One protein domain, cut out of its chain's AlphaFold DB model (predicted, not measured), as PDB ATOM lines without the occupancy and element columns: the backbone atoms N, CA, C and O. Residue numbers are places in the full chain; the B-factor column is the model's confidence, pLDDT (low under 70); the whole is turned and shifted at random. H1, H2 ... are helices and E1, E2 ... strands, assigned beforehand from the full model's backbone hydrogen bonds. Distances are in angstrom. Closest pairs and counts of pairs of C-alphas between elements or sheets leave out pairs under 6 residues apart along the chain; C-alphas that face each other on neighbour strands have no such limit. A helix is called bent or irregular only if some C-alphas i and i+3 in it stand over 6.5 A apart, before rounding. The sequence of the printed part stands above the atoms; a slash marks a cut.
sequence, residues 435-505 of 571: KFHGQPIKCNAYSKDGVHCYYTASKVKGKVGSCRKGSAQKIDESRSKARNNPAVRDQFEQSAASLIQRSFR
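What this domain is: This is residues 435 to 505 of the 571 residues of an uncharacterized protein of viral metagenome (UniProt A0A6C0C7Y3). A two-stranded hairpin, E1 and E2, sharply bent in E1, has helix H1 packed on it, chiefly on E1, while the longer helix H2 turns off from the end of H1 and slants away from the hairpin, its residues 500 to 505 sticking out. The unnamed residues 435 to 451 come first, and residue 440 lies in the gap between E1 and H2. The printed part has 71 residues, with two strands and then two helices in the order E1, E2, H1, H2, an antiparallel sheet and a mixed class. It is compact, with a radius of gyration of the C-alphas of 11.9 A and spans of 31 by 30 by 20 A.

How they stand to each other: Start at E1, residues 452 to 460, which bends by 89 degrees at residue 457, and E2, residues 463 to 470, its antiparallel partner in a hairpin at 150 degrees. Look for N 454 and O 468, 2.8 A apart, and N 466 and O 456, 3.0 A apart, within hydrogen-bond range. H1, residues 473 to 484, comes closest to E1 at the C-alphas of Tyr 454 and Ile 475, 4.8 A apart. H2, residues 486 to 505, comes closest to E2 at the C-alphas of Gly 465 and Val 488, 6.6 A apart. H1, with residues 482 to 483 alone, and H2, with residues 488 to 493 alone, touch only at the corner; the closest C-alphas, of Arg 483 and Arg 489, are 5.3 A apart, and at 73 degrees the helices are only just about perpendicular. Of the O i to N i+4 pairs, 7 of 8 in H1 and 14 of 16 in H2 are within hydrogen-bond range.

Where its parts are: Find C-alpha 452 at (28.971, -4.713, 57.697), where E1 begins; it runs 18.0 A, and E2 18.8 A. H1 runs 17.6 A from C-alpha 473 at (25.681, 3.386, 61.336). H2 runs 29.4 A to C-alpha 505 at (4.935, -15.728, 48.735); it is irregular, with C-alphas 487 and 490 7.6 A apart.

The domain as a whole: The two farthest C-alphas, of Lys 461 and Arg 505, are 36.9 A apart. The printed part has no cut, and the links E1 to E2, E2 to H1 and H1 to H2 are tight. The mean pLDDT of the printed part is 74.8; look for values under 70 at residues 435 to 438 and 442 to 451.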
ATOM      1  N   LYS A 435      27.193 -11.217  45.794       55.97
ATOM      2  CA  LYS A 435      25.880 -11.691  45.329       55.97
ATOM      3  C   LYS A 435      24.775 -10.625  45.350       55.97
ATOM      4  O   LYS A 435      23.741 -10.808  44.717       55.97
ATOM      5  N   PHE A 436      24.971  -9.541  46.095       60.75
ATOM      6  CA  PHE A 436      24.035  -8.427  46.258       60.75
ATOM      7  C   PHE A 436      24.624  -7.097  45.767       60.75
ATOM      8  O   PHE A 436      24.044  -6.037  46.018       60.75
ATOM      9  N   HIS A 437      25.771  -7.125  45.077       62.94
ATOM     10  CA  HIS A 437      26.300  -5.945  44.395       62.94
ATOM     11  C   HIS A 437      25.283  -5.521  43.327       62.94
ATOM     12  O   HIS A 437      24.897  -6.320  42.482       62.94
ATOM     13  N   GLY A 438      24.775  -4.290  43.433       62.72
ATOM     14  CA  GLY A 438      23.676  -3.788  42.597       62.72
ATOM     15  C   GLY A 438      22.275  -3.895  43.217       62.72
ATOM     16  O   GLY A 438      21.319  -3.428  42.614       62.72
ATOM     17  N   GLN A 439      22.125  -4.461  44.422       72.12
ATOM     18  CA  GLN A 439      20.846  -4.485  45.144       72.12
ATOM     19  C   GLN A 439      20.952  -3.688  46.449       72.12
ATOM     20  O   GLN A 439      21.404  -4.225  47.467       72.12
ATOM     21  N   PRO A 440      20.526  -2.415  46.457       70.25
ATOM     22  CA  PRO A 440      20.814  -1.492  47.552       70.25
ATOM     23  C   PRO A 440      20.183  -1.884  48.889       70.25
ATOM     24  O   PRO A 440      20.742  -1.589  49.940       70.25
ATOM     25  N   ILE A 441      19.062  -2.609  48.874       71.62
ATOM     26  CA  ILE A 441      18.394  -3.065  50.103       71.62
ATOM     27  C   ILE A 441      18.979  -4.381  50.620       71.62
ATOM     28  O   ILE A 441      18.937  -4.644  51.822       71.62
ATOM     29  N   LYS A 442      19.535  -5.211  49.727       66.12
ATOM     30  CA  LYS A 442      20.093  -6.523  50.091       66.12
ATOM     31  C   LYS A 442      21.581  -6.493  50.419       66.12
ATOM     32  O   LYS A 442      22.060  -7.441  51.038       66.12
ATOM     33  N   CYS A 443      22.308  -5.437  50.048       67.44
ATOM     34  CA  CYS A 443      23.668  -5.177  50.535       67.44
ATOM     35  C   CYS A 443      23.596  -4.783  52.024       67.44
ATOM     36  O   CYS A 443      23.684  -3.623  52.399       67.44
ATOM     37  N   ASN A 444      23.350  -5.801  52.844       59.53
ATOM     38  CA  ASN A 444      23.211  -5.790  54.295       59.53
ATOM     39  C   ASN A 444      23.717  -7.126  54.871       59.53
ATOM     40  O   ASN A 444      23.399  -7.476  56.006       59.53
ATOM     41  N   ALA A 445      24.437  -7.926  54.072       56.28
ATOM     42  CA  ALA A 445      24.950  -9.184  54.571       56.28
ATOM     43  C   ALA A 445      26.097  -8.891  55.537       56.28
ATOM     44  O   ALA A 445      27.036  -8.153  55.230       56.28
ATOM     45  N   TYR A 446      25.982  -9.471  56.725       56.75
ATOM     46  CA  TYR A 446      27.096  -9.605  57.638       56.75
ATOM     47  C   TYR A 446      28.169 -10.416  56.910       56.75
ATOM     48  O   TYR A 446      27.895 -11.528  56.443       56.75
ATOM     49  N   SER A 447      29.381  -9.871  56.778       58.25
ATOM     50  CA  SER A 447      30.522 -10.752  56.541       58.25
ATOM     51  C   SER A 447      30.577 -11.745  57.700       58.25
ATOM     52  O   SER A 447      30.230 -11.387  58.828       58.25
ATOM     53  N   LYS A 448      31.031 -12.978  57.452       55.88
ATOM     54  CA  LYS A 448      31.294 -13.939  58.539       55.88
ATOM     55  C   LYS A 448      32.241 -13.352  59.602       55.88
ATOM     56  O   LYS A 448      32.163 -13.740  60.757       55.88
ATOM     57  N   ASP A 449      33.021 -12.348  59.210       60.47
ATOM     58  CA  ASP A 449      33.995 -11.618  60.027       60.47
ATOM     59  C   ASP A 449      33.400 -10.402  60.772       60.47
ATOM     60  O   ASP A 449      34.133  -9.526  61.214       60.47
ATOM     61  N   GLY A 450      32.069 -10.262  60.843       63.09
ATOM     62  CA  GLY A 450      31.408  -9.147  61.541       63.09
ATOM     63  C   GLY A 450      31.453  -7.796  60.812       63.09
ATOM     64  O   GLY A 450      30.877  -6.818  61.279       63.09
ATOM     65  N   VAL A 451      32.082  -7.727  59.637       68.81
ATOM     66  CA  VAL A 451      32.141  -6.500  58.832       68.81
ATOM     67  C   VAL A 451      30.808  -6.266  58.123       68.81
ATOM     68  O   VAL A 451      30.356  -7.096  57.324       68.81
ATOM     69  N   HIS A 452      30.194  -5.112  58.377       72.25
ATOM     70  CA  HIS A 452      28.971  -4.713  57.697       72.25
ATOM     71  C   HIS A 452      29.272  -4.237  56.281       72.25
ATOM     72  O   HIS A 452      30.261  -3.548  56.032       72.25
ATOM     73  N   CYS A 453      28.397  -4.576  55.340       77.38
ATOM     74  CA  CYS A 453      28.393  -3.932  54.037       77.38
ATOM     75  C   CYS A 453      27.197  -2.988  53.914       77.38
ATOM     76  O   CYS A 453      26.111  -3.308  54.391       77.38
ATOM     77  N   TYR A 454      27.412  -1.844  53.270       79.31
ATOM     78  CA  TYR A 454      26.399  -0.839  52.976       79.31
ATOM     79  C   TYR A 454      26.474  -0.436  51.500       79.31
ATOM     80  O   TYR A 454      27.550  -0.405  50.899       79.31
ATOM     81  N   TYR A 455      25.332  -0.133  50.887       81.31
ATOM     82  CA  TYR A 455      25.274   0.293  49.490       81.31
ATOM     83  C   TYR A 455      25.404   1.805  49.386       81.31
ATOM     84  O   TYR A 455      24.475   2.508  49.771       81.31
ATOM     85  N   THR A 456      26.511   2.313  48.848       79.44
ATOM     86  CA  THR A 456      26.694   3.746  48.593       79.44
ATOM     87  C   THR A 456      26.030   4.167  47.288       79.44
ATOM     88  O   THR A 456      26.262   3.568  46.241       79.44
ATOM     89  N   ALA A 457      25.240   5.237  47.362       75.75
ATOM     90  CA  ALA A 457      24.648   5.910  46.209       75.75
ATOM     91  C   ALA A 457      25.644   6.824  45.465       75.75
ATOM     92  O   ALA A 457      25.303   7.408  44.441       75.75
ATOM     93  N   SER A 458      26.869   6.982  45.973       76.00
ATOM     94  CA  SER A 458      27.902   7.810  45.348       76.00
ATOM     95  C   SER A 458      28.533   7.106  44.142       76.00
ATOM     96  O   SER A 458      28.537   5.874  44.056       76.00
ATOM     97  N   LYS A 459      29.112   7.885  43.217       75.88
ATOM     98  CA  LYS A 459      29.934   7.344  42.127       75.88
ATOM     99  C   LYS A 459      31.190   6.696  42.707       75.88
ATOM    100  O   LYS A 459      31.970   7.338  43.406       75.88
ATOM    101  N   VAL A 460      31.398   5.421  42.403       70.12
ATOM    102  CA  VAL A 460      32.596   4.671  42.788       70.12
ATOM    103  C   VAL A 460      33.145   3.992  41.547       70.12
ATOM    104  O   VAL A 460      32.443   3.211  40.911       70.12
ATOM    105  N   LYS A 461      34.399   4.300  41.188       72.00
ATOM    106  CA  LYS A 461      35.031   3.809  39.948       72.00
ATOM    107  C   LYS A 461      34.150   4.055  38.707       72.00
ATOM    108  O   LYS A 461      33.925   3.155  37.906       72.00
ATOM    109  N   GLY A 462      33.568   5.253  38.613       74.69
ATOM    110  CA  GLY A 462      32.707   5.661  37.497       74.69
ATOM    111  C   GLY A 462      31.278   5.099  37.504       74.69
ATOM    112  O   GLY A 462      30.446   5.599  36.755       74.69
ATOM    113  N   LYS A 463      30.944   4.131  38.370       73.12
ATOM    114  CA  LYS A 463      29.586   3.571  38.478       73.12
ATOM    115  C   LYS A 463      28.845   4.159  39.676       73.12
ATOM    116  O   LYS A 463      29.380   4.201  40.785       73.12
ATOM    117  N   VAL A 464      27.621   4.636  39.454       73.69
ATOM    118  CA  VAL A 464      26.712   5.042  40.535       73.69
ATOM    119  C   VAL A 464      26.180   3.772  41.189       73.69
ATOM    120  O   VAL A 464      25.713   2.878  40.487       73.69
ATOM    121  N   GLY A 465      26.262   3.685  42.517       71.81
ATOM    122  CA  GLY A 465      25.727   2.538  43.239       71.81
ATOM    123  C   GLY A 465      26.725   1.393  43.393       71.81
ATOM    124  O   GLY A 465      26.925   0.584  42.488       71.81
ATOM    125  N   SER A 466      27.348   1.274  44.566       75.75
ATOM    126  CA  SER A 466      28.239   0.143  44.865       75.75
ATOM    127  C   SER A 466      28.160  -0.289  46.324       75.75
ATOM    128  O   SER A 466      27.884   0.504  47.217       75.75
ATOM    129  N   CYS A 467      28.396  -1.572  46.586       78.88
ATOM    130  CA  CYS A 467      28.420  -2.116  47.941       78.88
ATOM    131  C   CYS A 467      29.825  -1.912  48.539       78.88
ATOM    132  O   CYS A 467      30.818  -2.343  47.951       78.88
ATOM    133  N   ARG A 468      29.917  -1.254  49.697       76.31
ATOM    134  CA  ARG A 468      31.158  -0.988  50.444       76.31
ATOM    135  C   ARG A 468      31.126  -1.673  51.802       76.31
ATOM    136  O   ARG A 468      30.057  -1.911  52.344       76.31
ATOM    137  N   LYS A 469      32.302  -1.958  52.360       79.94
ATOM    138  CA  LYS A 469      32.458  -2.382  53.758       79.94
ATOM    139  C   LYS A 469      32.441  -1.145  54.671       79.94
ATOM    140  O   LYS A 469      33.020  -0.122  54.308       79.94
ATOM    141  N   GLY A 470      31.780  -1.215  55.824       77.06
ATOM    142  CA  GLY A 470      31.695  -0.129  56.805       77.06
ATOM    143  C   GLY A 470      31.092  -0.554  58.138       77.06
ATOM    144  O   GLY A 470      30.990  -1.741  58.427       77.06
ATOM    145  N   SER A 471      30.701   0.435  58.944       77.75
ATOM    146  CA  SER A 471      30.011   0.245  60.224       77.75
ATOM    147  C   SER A 471      28.492   0.161  60.043       77.75
ATOM    148  O   SER A 471      27.955   0.572  59.011       77.75
ATOM    149  N   ALA A 472      27.787  -0.338  61.063       73.81
ATOM    150  CA  ALA A 472      26.324  -0.421  61.068       73.81
ATOM    151  C   ALA A 472      25.646   0.951  60.885       73.81
ATOM    152  O   ALA A 472      24.677   1.052  60.141       73.81
ATOM    153  N   GLN A 473      26.197   2.016  61.481       77.38
ATOM    154  CA  GLN A 473      25.681   3.386  61.336       77.38
ATOM    155  C   GLN A 473      25.661   3.847  59.869       77.38
ATOM    156  O   GLN A 473      24.683   4.428  59.403       77.38
ATOM    157  N   LYS A 474      26.692   3.483  59.090       77.19
ATOM    158  CA  LYS A 474      26.773   3.821  57.660       77.19
ATOM    159  C   LYS A 474      25.729   3.090  56.811       77.19
ATOM    160  O   LYS A 474      25.503   3.491  55.675       77.19
ATOM    161  N   ILE A 475      25.075   2.042  57.320       76.50
ATOM    162  CA  ILE A 475      24.014   1.335  56.588       76.50
ATOM    163  C   ILE A 475      22.781   2.226  56.441       76.50
ATOM    164  O   ILE A 475      22.273   2.381  55.329       76.50
ATOM    165  N   ASP A 476      22.302   2.808  57.539       78.25
ATOM    166  CA  ASP A 476      21.044   3.559  57.539       78.25
ATOM    167  C   ASP A 476      21.188   4.900  56.820       78.25
ATOM    168  O   ASP A 476      20.347   5.241  55.981       78.25
ATOM    169  N   GLU A 477      22.312   5.594  57.020       82.25
ATOM    170  CA  GLU A 477      22.654   6.784  56.236       82.25
ATOM    171  C   GLU A 477      22.688   6.479  54.739       82.25
ATOM    172  O   GLU A 477      22.173   7.241  53.918       82.25
ATOM    173  N   SER A 478      23.283   5.349  54.363       78.88
ATOM    174  CA  SER A 478      23.445   5.007  52.959       78.88
ATOM    175  C   SER A 478      22.143   4.541  52.310       78.88
ATOM    176  O   SER A 478      21.913   4.823  51.136       78.88
ATOM    177  N   ARG A 479      21.241   3.909  53.073       78.44
ATOM    178  CA  ARG A 479      19.863   3.632  52.636       78.44
ATOM    179  C   ARG A 479      19.075   4.916  52.417       78.44
ATOM    180  O   ARG A 479      18.381   5.015  51.410       78.44
ATOM    181  N   SER A 480      19.199   5.887  53.322       80.44
ATOM    182  CA  SER A 480      18.560   7.198  53.174       80.44
ATOM    183  C   SER A 480      19.074   7.923  51.924       80.44
ATOM    184  O   SER A 480      18.295   8.302  51.051       80.44
ATOM    185  N   LYS A 481      20.401   7.974  51.743       82.38
ATOM    186  CA  LYS A 481      21.039   8.549  50.546       82.38
ATOM    187  C   LYS A 481      20.643   7.828  49.252       82.38
ATOM    188  O   LYS A 481      20.485   8.481  48.229       82.38
ATOM    189  N   ALA A 482      20.472   6.505  49.277       78.19
ATOM    190  CA  ALA A 482      20.036   5.739  48.107       78.19
ATOM    191  C   ALA A 482      18.563   5.973  47.743       78.19
ATOM    192  O   ALA A 482      18.248   6.012  46.559       78.19
ATOM    193  N   ARG A 483      17.673   6.170  48.727       80.69
ATOM    194  CA  ARG A 483      16.265   6.535  48.472       80.69
ATOM    195  C   ARG A 483      16.140   7.895  47.797       80.69
ATOM    196  O   ARG A 483      15.320   8.056  46.901       80.69
ATOM    197  N   ASN A 484      16.972   8.841  48.221       82.25
ATOM    198  CA  ASN A 484      16.878  10.229  47.783       82.25
ATOM    199  C   ASN A 484      17.691  10.519  46.511       82.25
ATOM    200  O   ASN A 484      17.590  11.615  45.973       82.25
ATOM    201  N   ASN A 485      18.504   9.575  46.022       81.50
ATOM    202  CA  ASN A 485      19.302   9.767  44.812       81.50
ATOM    203  C   ASN A 485      18.522   9.297  43.565       81.50
ATOM    204  O   ASN A 485      18.320   8.087  43.417       81.50
ATOM    205  N   PRO A 486      18.164  10.203  42.632       83.38
ATOM    206  CA  PRO A 486      17.378   9.866  41.443       83.38
ATOM    207  C   PRO A 486      17.985   8.740  40.595       83.38
ATOM    208  O   PRO A 486      17.259   7.906  40.072       83.38
ATOM    209  N   ALA A 487      19.316   8.655  40.514       80.75
ATOM    210  CA  ALA A 487      20.005   7.695  39.649       80.75
ATOM    211  C   ALA A 487      19.933   6.234  40.138       80.75
ATOM    212  O   ALA A 487      20.184   5.315  39.363       80.75
ATOM    213  N   VAL A 488      19.637   6.003  41.423       79.81
ATOM    214  CA  VAL A 488      19.547   4.651  42.019       79.81
ATOM    215  C   VAL A 488      18.199   4.377  42.681       79.81
ATOM    216  O   VAL A 488      17.979   3.268  43.175       79.81
ATOM    217  N   ARG A 489      17.288   5.356  42.667       83.19
ATOM    218  CA  ARG A 489      15.965   5.272  43.283       83.19
ATOM    219  C   ARG A 489      15.157   4.097  42.736       83.19
ATOM    220  O   ARG A 489      14.711   3.266  43.521       83.19
ATOM    221  N   ASP A 490      15.078   3.946  41.419       84.19
ATOM    222  CA  ASP A 490      14.306   2.861  40.797       84.19
ATOM    223  C   ASP A 490      14.855   1.478  41.172       84.19
ATOM    224  O   ASP A 490      14.105   0.561  41.508       84.19
ATOM    225  N   GLN A 491      16.183   1.327  41.203       80.88
ATOM    226  CA  GLN A 491      16.830   0.087  41.647       80.88
ATOM    227  C   GLN A 491      16.547  -0.196  43.130       80.88
ATOM    228  O   GLN A 491      16.390  -1.354  43.538       80.88
ATOM    229  N   PHE A 492      16.467   0.857  43.948       83.19
ATOM    230  CA  PHE A 492      16.090   0.763  45.353       83.19
ATOM    231  C   PHE A 492      14.646   0.301  45.520       83.19
ATOM    232  O   PHE A 492      14.403  -0.692  46.212       83.19
ATOM    233  N   GLU A 493      13.702   0.953  44.851       83.44
ATOM    234  CA  GLU A 493      12.275   0.633  44.907       83.44
ATOM    235  C   GLU A 493      11.989  -0.784  44.384       83.44
ATOM    236  O   GLU A 493      11.325  -1.573  45.064       83.44
ATOM    237  N   GLN A 494      12.588  -1.182  43.258       84.69
ATOM    238  CA  GLN A 494      12.474  -2.545  42.719       84.69
ATOM    239  C   GLN A 494      13.027  -3.601  43.684       84.69
ATOM    240  O   GLN A 494      12.426  -4.669  43.885       84.69
ATOM    241  N   SER A 495      14.166  -3.313  44.324       80.81
ATOM    242  CA  SER A 495      14.731  -4.197  45.341       80.81
ATOM    243  C   SER A 495      13.831  -4.284  46.583       80.81
ATOM    244  O   SER A 495      13.806  -5.342  47.221       80.81
ATOM    245  N   ALA A 496      13.100  -3.216  46.926       81.25
ATOM    246  CA  ALA A 496      12.196  -3.160  48.077       81.25
ATOM    247  C   ALA A 496      10.953  -4.004  47.806       81.25
ATOM    248  O   ALA A 496      10.625  -4.914  48.572       81.25
ATOM    249  N   ALA A 497      10.327  -3.757  46.655       83.50
ATOM    250  CA  ALA A 497       9.153  -4.471  46.182       83.50
ATOM    251  C   ALA A 497       9.423  -5.978  46.088       83.50
ATOM    252  O   ALA A 497       8.645  -6.784  46.596       83.50
ATOM    253  N   SER A 498      10.579  -6.372  45.544       81.81
ATOM    254  CA  SER A 498      10.990  -7.779  45.460       81.81
ATOM    255  C   SER A 498      11.093  -8.464  46.828       81.81
ATOM    256  O   SER A 498      10.805  -9.657  46.954       81.81
ATOM    257  N   LEU A 499      11.533  -7.738  47.861       79.94
ATOM    258  CA  LEU A 499      11.665  -8.270  49.218       79.94
ATOM    259  C   LEU A 499      10.284  -8.481  49.849       79.94
ATOM    260  O   LEU A 499      10.007  -9.559  50.380       79.94
ATOM    261  N   ILE A 500       9.397  -7.497  49.696       78.62
ATOM    262  CA  ILE A 500       8.007  -7.568  50.155       78.62
ATOM    263  C   ILE A 500       7.270  -8.717  49.453       78.62
ATOM    264  O   ILE A 500       6.705  -9.583  50.122       78.62
ATOM    265  N   GLN A 501       7.354  -8.817  48.124       82.19
ATOM    266  CA  GLN A 501       6.717  -9.892  47.352       82.19
ATOM    267  C   GLN A 501       7.189 -11.290  47.776       82.19
ATOM    268  O   GLN A 501       6.377 -12.209  47.895       82.19
ATOM    269  N   ARG A 502       8.490 -11.474  48.044       78.94
ATOM    270  CA  ARG A 502       9.010 -12.745  48.581       78.94
ATOM    271  C   ARG A 502       8.437 -13.057  49.958       78.94
ATOM    272  O   ARG A 502       8.090 -14.209  50.204       78.94
ATOM    273  N   SER A 503       8.306 -12.055  50.827       76.19
ATOM    274  CA  SER A 503       7.721 -12.247  52.158       76.19
ATOM    275  C   SER A 503       6.272 -12.745  52.073       76.19
ATOM    276  O   SER A 503       5.920 -13.708  52.749       76.19
ATOM    277  N   PHE A 504       5.469 -12.195  51.154       76.50
ATOM    278  CA  PHE A 504       4.095 -12.642  50.918       76.50
ATOM    279  C   PHE A 504       4.024 -14.057  50.326       76.50
ATOM    280  O   PHE A 504       3.256 -14.885  50.810       76.50
ATOM    281  N   ARG A 505       4.874 -14.379  49.339       75.00
ATOM    282  CA  ARG A 505       4.935 -15.728  48.735       75.00
ATOM    283  C   ARG A 505       5.393 -16.813  49.711       75.00
ATOM    284  O   ARG A 505       5.007 -17.968  49.563       75.00
TER     285      ARG A 505